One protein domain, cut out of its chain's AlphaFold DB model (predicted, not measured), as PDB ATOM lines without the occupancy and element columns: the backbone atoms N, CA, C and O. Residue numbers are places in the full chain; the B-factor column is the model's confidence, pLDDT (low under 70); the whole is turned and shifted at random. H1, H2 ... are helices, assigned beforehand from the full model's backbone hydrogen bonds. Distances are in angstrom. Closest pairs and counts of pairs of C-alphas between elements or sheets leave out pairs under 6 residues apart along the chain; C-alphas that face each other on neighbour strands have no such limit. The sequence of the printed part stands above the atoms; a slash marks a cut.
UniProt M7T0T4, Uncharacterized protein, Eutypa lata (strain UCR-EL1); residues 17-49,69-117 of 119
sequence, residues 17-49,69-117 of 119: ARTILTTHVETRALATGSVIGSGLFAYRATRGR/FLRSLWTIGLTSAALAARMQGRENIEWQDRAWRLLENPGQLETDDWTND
ATOM      1  N   ALA A  17     195.346 212.123 222.310       94.94
ATOM      2  CA  ALA A  17     196.200 211.293 221.459       94.94
ATOM      3  C   ALA A  17     195.421 210.360 220.516       94.94
ATOM      4  O   ALA A  17     195.738 210.234 219.334       94.94
ATOM      5  N   ARG A  18     194.346 209.742 221.019       95.00
ATOM      6  CA  ARG A  18     193.472 208.876 220.216       95.00
ATOM      7  C   ARG A  18     192.758 209.647 219.113       95.00
ATOM      8  O   ARG A  18     192.684 209.148 217.997       95.00
ATOM      9  N   THR A  19     192.257 210.842 219.415       94.81
ATOM     10  CA  THR A  19     191.559 211.692 218.447       94.81
ATOM     11  C   THR A  19     192.523 212.146 217.362       94.81
ATOM     12  O   THR A  19     192.230 211.941 216.193       94.81
ATOM     13  N   ILE A  20     193.702 212.649 217.742       95.00
ATOM     14  CA  ILE A  20     194.752 213.080 216.807       95.00
ATOM     15  C   ILE A  20     195.107 211.946 215.841       95.00
ATOM     16  O   ILE A  20     195.020 212.108 214.626       95.00
ATOM     17  N   LEU A  21     195.433 210.765 216.376       95.62
ATOM     18  CA  LEU A  21     195.807 209.610 215.560       95.62
ATOM     19  C   LEU A  21     194.653 209.118 214.684       95.62
ATOM     20  O   LEU A  21     194.879 208.751 213.534       95.62
ATOM     21  N   THR A  22     193.423 209.121 215.202       95.19
ATOM     22  CA  THR A  22     192.240 208.705 214.438       95.19
ATOM     23  C   THR A  22     191.987 209.658 213.280       95.19
ATOM     24  O   THR A  22     191.929 209.213 212.139       95.19
ATOM     25  N   THR A  23     191.927 210.967 213.536       93.69
ATOM     26  CA  THR A  23     191.694 211.959 212.483       93.69
ATOM     27  C   THR A  23     192.820 211.934 211.449       93.69
ATOM     28  O   THR A  23     192.546 212.003 210.250       93.69
ATOM     29  N   HIS A  24     194.081 211.780 211.871       94.69
ATOM     30  CA  HIS A  24     195.204 211.627 210.943       94.69
ATOM     31  C   HIS A  24     195.014 210.400 210.046       94.69
ATOM     32  O   HIS A  24     195.012 210.505 208.822       94.69
ATOM     33  N   VAL A  25     194.792 209.222 210.634       95.44
ATOM     34  CA  VAL A  25     194.647 207.979 209.866       95.44
ATOM     35  C   VAL A  25     193.439 208.031 208.933       95.44
ATOM     36  O   VAL A  25     193.555 207.632 207.776       95.44
ATOM     37  N   GLU A  26     192.300 208.548 209.392       93.81
ATOM     38  CA  GLU A  26     191.083 208.664 208.586       93.81
ATOM     39  C   GLU A  26     191.278 209.613 207.397       93.81
ATOM     40  O   GLU A  26     190.994 209.240 206.255       93.81
ATOM     41  N   THR A  27     191.823 210.812 207.629       92.00
ATOM     42  CA  THR A  27     192.077 211.787 206.552       92.00
ATOM     43  C   THR A  27     193.072 211.240 205.525       92.00
ATOM     44  O   THR A  27     192.828 211.327 204.317       92.00
ATOM     45  N   ARG A  28     194.146 210.574 205.973       93.38
ATOM     46  CA  ARG A  28     195.131 209.939 205.082       93.38
ATOM     47  C   ARG A  28     194.550 208.751 204.323       93.38
ATOM     48  O   ARG A  28     194.844 208.587 203.136       93.38
ATOM     49  N   ALA A  29     193.714 207.941 204.962       93.06
ATOM     50  CA  ALA A  29     193.077 206.801 204.317       93.06
ATOM     51  C   ALA A  29     192.078 207.232 203.239       93.06
ATOM     52  O   ALA A  29     192.058 206.640 202.160       93.06
ATOM     53  N   LEU A  30     191.295 208.285 203.484       92.06
ATOM     54  CA  LEU A  30     190.370 208.843 202.494       92.06
ATOM     55  C   LEU A  30     191.110 209.462 201.299       92.06
ATOM     56  O   LEU A  30     190.742 209.203 200.147       92.06
ATOM     57  N   ALA A  31     192.180 210.220 201.551       92.00
ATOM     58  CA  ALA A  31     193.015 210.785 200.491       92.00
ATOM     59  C   ALA A  31     193.657 209.677 199.638       92.00
ATOM     60  O   ALA A  31     193.528 209.661 198.411       92.00
ATOM     61  N   THR A  32     194.270 208.685 200.288       91.81
ATOM     62  CA  THR A  32     194.907 207.547 199.608       91.81
ATOM     63  C   THR A  32     193.883 206.712 198.838       91.81
ATOM     64  O   THR A  32     194.107 206.353 197.681       91.81
ATOM     65  N   GLY A  33     192.724 206.443 199.444       89.25
ATOM     66  CA  GLY A  33     191.620 205.726 198.812       89.25
ATOM     67  C   GLY A  33     191.108 206.429 197.555       89.25
ATOM     68  O   GLY A  33     190.823 205.760 196.560       89.25
ATOM     69  N   SER A  34     191.064 207.763 197.558       88.75
ATOM     70  CA  SER A  34     190.699 208.569 196.385       88.75
ATOM     71  C   SER A  34     191.715 208.438 195.250       88.75
ATOM     72  O   SER A  34     191.318 208.239 194.099       88.75
ATOM     73  N   VAL A  35     193.016 208.478 195.558       92.12
ATOM     74  CA  VAL A  35     194.085 208.295 194.559       92.12
ATOM     75  C   VAL A  35     194.019 206.896 193.941       92.12
ATOM     76  O   VAL A  35     193.956 206.760 192.717       92.12
ATOM     77  N   ILE A  36     193.951 205.851 194.774       92.06
ATOM     78  CA  ILE A  36     193.859 204.457 194.309       92.06
ATOM     79  C   ILE A  36     192.579 204.245 193.496       92.06
ATOM     80  O   ILE A  36     192.616 203.652 192.416       92.06
ATOM     81  N   GLY A  37     191.444 204.739 193.994       87.56
ATOM     82  CA  GLY A  37     190.152 204.627 193.324       87.56
ATOM     83  C   GLY A  37     190.150 205.291 191.949       87.56
ATOM     84  O   GLY A  37     189.684 204.684 190.983       87.56
ATOM     85  N   SER A  38     190.739 206.483 191.841       87.69
ATOM     86  CA  SER A  38     190.871 207.209 190.573       87.69
ATOM     87  C   SER A  38     191.773 206.470 189.586       87.69
ATOM     88  O   SER A  38     191.406 206.302 188.423       87.69
ATOM     89  N   GLY A  39     192.914 205.949 190.049       89.31
ATOM     90  CA  GLY A  39     193.815 205.148 189.219       89.31
ATOM     91  C   GLY A  39     193.158 203.864 188.707       89.31
ATOM     92  O   GLY A  39     193.250 203.541 187.522       89.31
ATOM     93  N   LEU A  40     192.421 203.154 189.570       88.50
ATOM     94  CA  LEU A  40     191.710 201.938 189.182       88.50
ATOM     95  C   LEU A  40     190.569 202.234 188.201       88.50
ATOM     96  O   LEU A  40     190.360 201.469 187.257       88.50
ATOM     97  N   PHE A  41     189.849 203.340 188.395       85.75
ATOM     98  CA  PHE A  41     188.846 203.810 187.444       85.75
ATOM     99  C   PHE A  41     189.481 204.097 186.080       85.75
ATOM    100  O   PHE A  41     189.057 203.513 185.083       85.75
ATOM    101  N   ALA A  42     190.547 204.900 186.035       86.69
ATOM    102  CA  ALA A  42     191.256 205.224 184.800       86.69
ATOM    103  C   ALA A  42     191.759 203.962 184.077       86.69
ATOM    104  O   ALA A  42     191.531 203.797 182.880       86.69
ATOM    105  N   TYR A  43     192.352 203.016 184.809       89.25
ATOM    106  CA  TYR A  43     192.806 201.737 184.256       89.25
ATOM    107  C   TYR A  43     191.665 200.905 183.649       89.25
ATOM    108  O   TYR A  43     191.810 200.287 182.592       89.25
ATOM    109  N   ARG A  44     190.504 200.857 184.309       87.56
ATOM    110  CA  ARG A  44     189.342 200.126 183.782       87.56
ATOM    111  C   ARG A  44     188.754 200.823 182.559       87.56
ATOM    112  O   ARG A  44     188.313 200.124 181.645       87.56
ATOM    113  N   ALA A  45     188.767 202.155 182.539       84.38
ATOM    114  CA  ALA A  45     188.287 202.964 181.424       84.38
ATOM    115  C   ALA A  45     189.102 202.686 180.155       84.38
ATOM    116  O   ALA A  45     188.533 202.341 179.124       84.38
ATOM    117  N   THR A  46     190.436 202.725 180.250       87.75
ATOM    118  CA  THR A  46     191.334 202.484 179.105       87.75
ATOM    119  C   THR A  46     191.262 201.053 178.572       87.75
ATOM    120  O   THR A  46     191.513 200.812 177.397       87.75
ATOM    121  N   ARG A  47     190.871 200.088 179.413       89.19
ATOM    122  CA  ARG A  47     190.682 198.677 179.034       89.19
ATOM    123  C   ARG A  47     189.296 198.375 178.453       89.19
ATOM    124  O   ARG A  47     189.003 197.202 178.229       89.19
ATOM    125  N   GLY A  48     188.426 199.377 178.286       80.12
ATOM    126  CA  GLY A  48     187.039 199.184 177.842       80.12
ATOM    127  C   GLY A  48     186.185 198.379 178.830       80.12
ATOM    128  O   GLY A  48     185.159 197.820 178.462       80.12
ATOM    129  N   ARG A  49     186.617 198.277 180.096       74.88
ATOM    130  CA  ARG A  49     185.950 197.503 181.164       74.88
ATOM    131  C   ARG A  49     184.997 198.347 182.005       74.88
ATOM    132  O   ARG A  49     184.509 197.884 183.039       74.88
ATOM    133  N   PHE A  69     179.307 207.930 199.558       73.50
ATOM    134  CA  PHE A  69     179.125 208.095 201.002       73.50
ATOM    135  C   PHE A  69     179.297 206.773 201.765       73.50
ATOM    136  O   PHE A  69     180.116 206.693 202.678       73.50
ATOM    137  N   LEU A  70     178.613 205.704 201.343       79.38
ATOM    138  CA  LEU A  70     178.738 204.376 201.955       79.38
ATOM    139  C   LEU A  70     180.176 203.854 201.892       79.38
ATOM    140  O   LEU A  70     180.670 203.291 202.865       79.38
ATOM    141  N   ARG A  71     180.875 204.063 200.770       80.06
ATOM    142  CA  ARG A  71     182.290 203.677 200.638       80.06
ATOM    143  C   ARG A  71     183.183 204.440 201.612       80.06
ATOM    144  O   ARG A  71     184.072 203.832 202.193       80.06
ATOM    145  N   SER A  72     182.919 205.727 201.820       83.56
ATOM    146  CA  SER A  72     183.661 206.546 202.784       83.56
ATOM    147  C   SER A  72     183.430 206.065 204.218       83.56
ATOM    148  O   SER A  72     184.390 205.931 204.969       83.56
ATOM    149  N   LEU A  73     182.191 205.703 204.576       89.06
ATOM    150  CA  LEU A  73     181.885 205.097 205.878       89.06
ATOM    151  C   LEU A  73     182.610 203.762 206.084       89.06
ATOM    152  O   LEU A  73     183.145 203.521 207.163       89.06
ATOM    153  N   TRP A  74     182.671 202.915 205.052       91.06
ATOM    154  CA  TRP A  74     183.450 201.676 205.106       91.06
ATOM    155  C   TRP A  74     184.941 201.940 205.292       91.06
ATOM    156  O   TRP A  74     185.569 201.255 206.095       91.06
ATOM    157  N   THR A  75     185.505 202.924 204.585       90.81
ATOM    158  CA  THR A  75     186.906 203.321 204.767       90.81
ATOM    159  C   THR A  75     187.154 203.772 206.198       90.81
ATOM    160  O   THR A  75     188.032 203.198 206.829       90.81
ATOM    161  N   ILE A  76     186.347 204.705 206.719       93.44
ATOM    162  CA  ILE A  76     186.442 205.202 208.101       93.44
ATOM    163  C   ILE A  76     186.372 204.035 209.091       93.44
ATOM    164  O   ILE A  76     187.288 203.836 209.884       93.44
ATOM    165  N   GLY A  77     185.330 203.202 209.004       93.38
ATOM    166  CA  GLY A  77     185.152 202.069 209.911       93.38
ATOM    167  C   GLY A  77     186.323 201.085 209.869       93.38
ATOM    168  O   GLY A  77     186.827 200.677 210.917       93.38
ATOM    169  N   LEU A  78     186.800 200.735 208.670       95.81
ATOM    170  CA  LEU A  78     187.916 199.807 208.498       95.81
ATOM    171  C   LEU A  78     189.230 200.389 209.025       95.81
ATOM    172  O   LEU A  78     189.987 199.683 209.687       95.81
ATOM    173  N   THR A  79     189.522 201.658 208.741       95.38
ATOM    174  CA  THR A  79     190.792 202.278 209.134       95.38
ATOM    175  C   THR A  79     190.847 202.560 210.623       95.38
ATOM    176  O   THR A  79     191.895 202.363 211.236       95.38
ATOM    177  N   SER A  80     189.720 202.926 211.230       94.12
ATOM    178  CA  SER A  80     189.632 203.143 212.674       94.12
ATOM    179  C   SER A  80     189.714 201.813 213.428       94.12
ATOM    180  O   SER A  80     190.441 201.715 214.419       94.12
ATOM    181  N   ALA A  81     189.106 200.741 212.903       96.31
ATOM    182  CA  ALA A  81     189.319 199.386 213.416       96.31
ATOM    183  C   ALA A  81     190.781 198.926 213.257       96.31
ATOM    184  O   ALA A  81     191.348 198.351 214.185       96.31
ATOM    185  N   ALA A  82     191.419 199.210 212.119       96.94
ATOM    186  CA  ALA A  82     192.822 198.871 211.885       96.94
ATOM    187  C   ALA A  82     193.771 199.626 212.830       96.94
ATOM    188  O   ALA A  82     194.714 199.030 213.353       96.94
ATOM    189  N   LEU A  83     193.513 200.913 213.094       96.75
ATOM    190  CA  LEU A  83     194.257 201.691 214.086       96.75
ATOM    191  C   LEU A  83     194.078 201.099 215.488       96.75
ATOM    192  O   LEU A  83     195.069 200.876 216.184       96.75
ATOM    193  N   ALA A  84     192.838 200.793 215.881       95.19
ATOM    194  CA  ALA A  84     192.542 200.180 217.173       95.19
ATOM    195  C   ALA A  84     193.252 198.826 217.335       95.19
ATOM    196  O   ALA A  84     193.900 198.600 218.353       95.19
ATOM    197  N   ALA A  85     193.212 197.968 216.312       96.88
ATOM    198  CA  ALA A  85     193.917 196.689 216.303       96.88
ATOM    199  C   ALA A  85     195.441 196.874 216.395       96.88
ATOM    200  O   ALA A  85     196.109 196.199 217.174       96.88
ATOM    201  N   ARG A  86     196.010 197.834 215.652       96.31
ATOM    202  CA  ARG A  86     197.451 198.139 215.694       96.31
ATOM    203  C   ARG A  86     197.912 198.641 217.064       96.31
ATOM    204  O   ARG A  86     199.074 198.449 217.429       96.31
ATOM    205  N   MET A  87     197.026 199.311 217.786       96.69
ATOM    206  CA  MET A  87     197.299 199.855 219.109       96.69
ATOM    207  C   MET A  87     196.775 198.968 220.247       96.69
ATOM    208  O   MET A  87     196.863 199.347 221.417       96.69
ATOM    209  N   GLN A  88     196.247 197.785 219.934       95.69
ATOM    210  CA  GLN A  88     195.754 196.855 220.937       95.69
ATOM    211  C   GLN A  88     196.911 196.382 221.826       95.69
ATOM    212  O   GLN A  88     197.967 195.983 221.339       95.69
ATOM    213  N   GLY A  89     196.714 196.460 223.144       95.50
ATOM    214  CA  GLY A  89     197.744 196.129 224.132       95.50
ATOM    215  C   GLY A  89     198.824 197.199 224.323       95.50
ATOM    216  O   GLY A  89     199.764 196.949 225.067       95.50
ATOM    217  N   ARG A  90     198.712 198.373 223.681       96.00
ATOM    218  CA  ARG A  90     199.611 199.512 223.925       96.00
ATOM    219  C   ARG A  90     199.113 200.370 225.079       96.00
ATOM    220  O   ARG A  90     197.913 200.633 225.189       96.00
ATOM    221  N   GLU A  91     200.044 200.835 225.901       96.19
ATOM    222  CA  GLU A  91     199.744 201.718 227.027       96.19
ATOM    223  C   GLU A  91     199.366 203.126 226.565       96.19
ATOM    224  O   GLU A  91     199.725 203.548 225.467       96.19
ATOM    225  N   ASN A  92     198.659 203.887 227.410       94.50
ATOM    226  CA  ASN A  92     198.226 205.243 227.060       94.50
ATOM    227  C   ASN A  92     199.404 206.149 226.672       94.50
ATOM    228  O   ASN A  92     199.303 206.884 225.694       94.50
ATOM    229  N   ILE A  93     200.533 206.015 227.370       95.38
ATOM    230  CA  ILE A  93     201.756 206.767 227.085       95.38
ATOM    231  C   ILE A  93     202.271 206.527 225.659       95.38
ATOM    232  O   ILE A  93     202.750 207.446 225.010       95.38
ATOM    233  N   GLU A  94     202.098 205.323 225.111       96.81
ATOM    234  CA  GLU A  94     202.505 205.018 223.736       96.81
ATOM    235  C   GLU A  94     201.573 205.641 222.695       96.81
ATOM    236  O   GLU A  94     202.003 205.976 221.590       96.81
ATOM    237  N   TRP A  95     200.282 205.780 223.013       97.06
ATOM    238  CA  TRP A  95     199.370 206.552 222.167       97.06
ATOM    239  C   TRP A  95     199.794 208.017 222.146       97.06
ATOM    240  O   TRP A  95     199.843 208.617 221.074       97.06
ATOM    241  N   GLN A  96     200.108 208.564 223.320       96.62
ATOM    242  CA  GLN A  96     200.535 209.946 223.503       96.62
ATOM    243  C   GLN A  96     201.859 210.235 222.791       96.62
ATOM    244  O   GLN A  96     201.898 211.143 221.970       96.62
ATOM    245  N   ASP A  97     202.880 209.394 222.968       97.38
ATOM    246  CA  ASP A  97     204.169 209.496 222.269       97.38
ATOM    247  C   ASP A  97     204.013 209.460 220.745       97.38
ATOM    248  O   ASP A  97     204.577 210.292 220.037       97.38
ATOM    249  N   ARG A  98     203.187 208.555 220.207       96.00
ATOM    250  CA  ARG A  98     202.946 208.508 218.755       96.00
ATOM    251  C   ARG A  98     202.213 209.739 218.241       96.00
ATOM    252  O   ARG A  98     202.559 210.228 217.171       96.00
ATOM    253  N   ALA A  99     201.202 210.212 218.967       95.81
ATOM    254  CA  ALA A  99     200.472 211.422 218.602       95.81
ATOM    255  C   ALA A  99     201.377 212.661 218.671       95.81
ATOM    256  O   ALA A  99     201.343 213.490 217.772       95.81
ATOM    257  N   TRP A 100     202.230 212.744 219.689       95.94
ATOM    258  CA  TRP A 100     203.186 213.829 219.863       95.94
ATOM    259  C   TRP A 100     204.219 213.853 218.730       95.94
ATOM    260  O   TRP A 100     204.403 214.874 218.075       95.94
ATOM    261  N   ARG A 101     204.822 212.700 218.398       95.56
ATOM    262  CA  ARG A 101     205.769 212.581 217.270       95.56
ATOM    263  C   ARG A 101     205.140 212.895 215.917       95.56
ATOM    264  O   ARG A 101     205.841 213.338 215.012       95.56
ATOM    265  N   LEU A 102     203.845 212.622 215.763       94.81
ATOM    266  CA  LEU A 102     203.095 212.992 214.567       94.81
ATOM    267  C   LEU A 102     203.022 214.519 214.432       94.81
ATOM    268  O   LEU A 102     203.277 215.039 213.350       94.81
ATOM    269  N   LEU A 103     202.706 215.217 215.528       93.44
ATOM    270  CA  LEU A 103     202.643 216.679 215.551       93.44
ATOM    271  C   LEU A 103     204.028 217.330 215.401       93.44
ATOM    272  O   LEU A 103     204.142 218.392 214.799       93.44
ATOM    273  N   GLU A 104     205.081 216.665 215.875       94.50
ATOM    274  CA  GLU A 104     206.468 217.120 215.724       94.50
ATOM    275  C   GLU A 104     206.996 216.962 214.284       94.50
ATOM    276  O   GLU A 104     207.975 217.598 213.902       94.50
ATOM    277  N   ASN A 105     206.374 216.115 213.455       94.38
ATOM    278  CA  ASN A 105     206.815 215.902 212.079       94.38
ATOM    279  C   ASN A 105     206.256 216.996 211.150       94.38
ATOM    280  O   ASN A 105     205.078 216.934 210.786       94.38
ATOM    281  N   PRO A 106     207.089 217.939 210.661       91.06
ATOM    282  CA  PRO A 106     206.603 219.102 209.926       91.06
ATOM    283  C   PRO A 106     205.920 218.722 208.610       91.06
ATOM    284  O   PRO A 106     204.924 219.333 208.249       91.06
ATOM    285  N   GLY A 107     206.392 217.681 207.915       91.94
ATOM    286  CA  GLY A 107     205.799 217.274 206.639       91.94
ATOM    287  C   GLY A 107     204.416 216.642 206.808       91.94
ATOM    288  O   GLY A 107     203.506 216.888 206.014       91.94
ATOM    289  N   GLN A 108     204.230 215.837 207.859       90.94
ATOM    290  CA  GLN A 108     202.915 215.272 208.171       90.94
ATOM    291  C   GLN A 108     201.963 216.356 208.669       90.94
ATOM    292  O   GLN A 108     200.826 216.413 208.202       90.94
ATOM    293  N   LEU A 109     202.454 217.244 209.535       91.06
ATOM    294  CA  LEU A 109     201.697 218.362 210.079       91.06
ATOM    295  C   LEU A 109     201.239 219.331 208.983       91.06
ATOM    296  O   LEU A 109     200.059 219.650 208.928       91.06
ATOM    297  N   GLU A 110     202.124 219.728 208.067       91.62
ATOM    298  CA  GLU A 110     201.798 220.605 206.934       91.62
ATOM    299  C   GLU A 110     200.738 219.968 206.033       91.62
ATOM    300  O   GLU A 110     199.749 220.603 205.667       91.62
ATOM    301  N   THR A 111     200.892 218.679 205.719       91.50
ATOM    302  CA  THR A 111     199.903 217.972 204.898       91.50
ATOM    303  C   THR A 111     198.553 217.889 205.622       91.50
ATOM    304  O   THR A 111     197.495 218.026 204.999       91.50
ATOM    305  N   ASP A 112     198.559 217.644 206.933       91.44
ATOM    306  CA  ASP A 112     197.369 217.593 207.784       91.44
ATOM    307  C   ASP A 112     196.742 218.971 208.027       91.44
ATOM    308  O   ASP A 112     195.533 219.057 208.243       91.44
ATOM    309  N   ASP A 113     197.516 220.049 208.003       90.69
ATOM    310  CA  ASP A 113     197.023 221.424 207.979       90.69
ATOM    311  C   ASP A 113     196.336 221.667 206.637       90.69
ATOM    312  O   ASP A 113     195.123 221.836 206.611       90.69
ATOM    313  N   TRP A 114     197.034 221.484 205.515       87.75
ATOM    314  CA  TRP A 114     196.467 221.667 204.176       87.75
ATOM    315  C   TRP A 114     195.173 220.874 203.930       87.75
ATOM    316  O   TRP A 114     194.230 221.380 203.329       87.75
ATOM    317  N   THR A 115     195.093 219.629 204.408       85.19
ATOM    318  CA  THR A 115     193.907 218.779 204.183       85.19
ATOM    319  C   THR A 115     192.708 219.193 205.044       85.19
ATOM    320  O   THR A 115     191.565 218.952 204.659       85.19
ATOM    321  N   ASN A 116     192.950 219.777 206.221       76.25
ATOM    322  CA  ASN A 116     191.898 220.165 207.170       76.25
ATOM    323  C   ASN A 116     191.643 221.678 207.195       76.25
ATOM    324  O   ASN A 116     190.739 222.145 207.896       76.25
ATOM    325  N   ASP A 117     192.413 222.433 206.418       73.44
ATOM    326  CA  ASP A 117     192.233 223.852 206.229       73.44
ATOM    327  C   ASP A 117     191.095 224.104 205.243       73.44
ATOM    328  O   ASP A 117     191.181 223.832 204.048       73.44
TER     329      ASP A 117
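This is residues 17 to 49 and 69 to 117 of the 119 residues of an uncharacterized protein of Eutypa lata (strain UCR-EL1) (UniProt M7T0T4). One long helix, H1, makes the long axis; H2 crosses it on one side, H3 meets its first end, and H4 lies on the side opposite H2. Residues 35 to 40 and 42 to 48 stick out. The printed part has 82 residues with four named helices, H1 to H4, and no named strand: all helix, loose, radius of gyration of the C-alphas 15.6 A, spans 52 by 28 by 19 A.

H1, residues 17 to 46, runs 43.5 A from C-alpha 17 at (196.200, 211.293, 221.459). H2 is residues 69 to 86, 25.5 A; H3, 92 to 104, 18.4 A; H4, 106 to 116, 15.0 A, ending at (191.898, 220.165, 207.170).

H1, the hub, touches H2 with residues 22 to 33 alone, at a steep tilt of 51 degrees, opposite ways; the closest C-alphas, Glu 26 and Ile 76, are 5.8 A apart. H1 touches H3 with residues 17 to 21 alone, at a steep tilt of 61 degrees; the closest C-alphas are Ala 17 and Gln 96, 5.0 A. H1 only just touches H4, with 3 pairs of C-alphas within 8 A, the closest His 24 and Asp 112, 7.1 A. The packing is mostly crossed. Every O i to N i+4 pair in H1, H2, H3 and H4 is within hydrogen-bond range.

Residues 50 to 68 are not printed; C-alphas 49 and 69 are 23.5 A apart. No printed residue is under 70 in pLDDT.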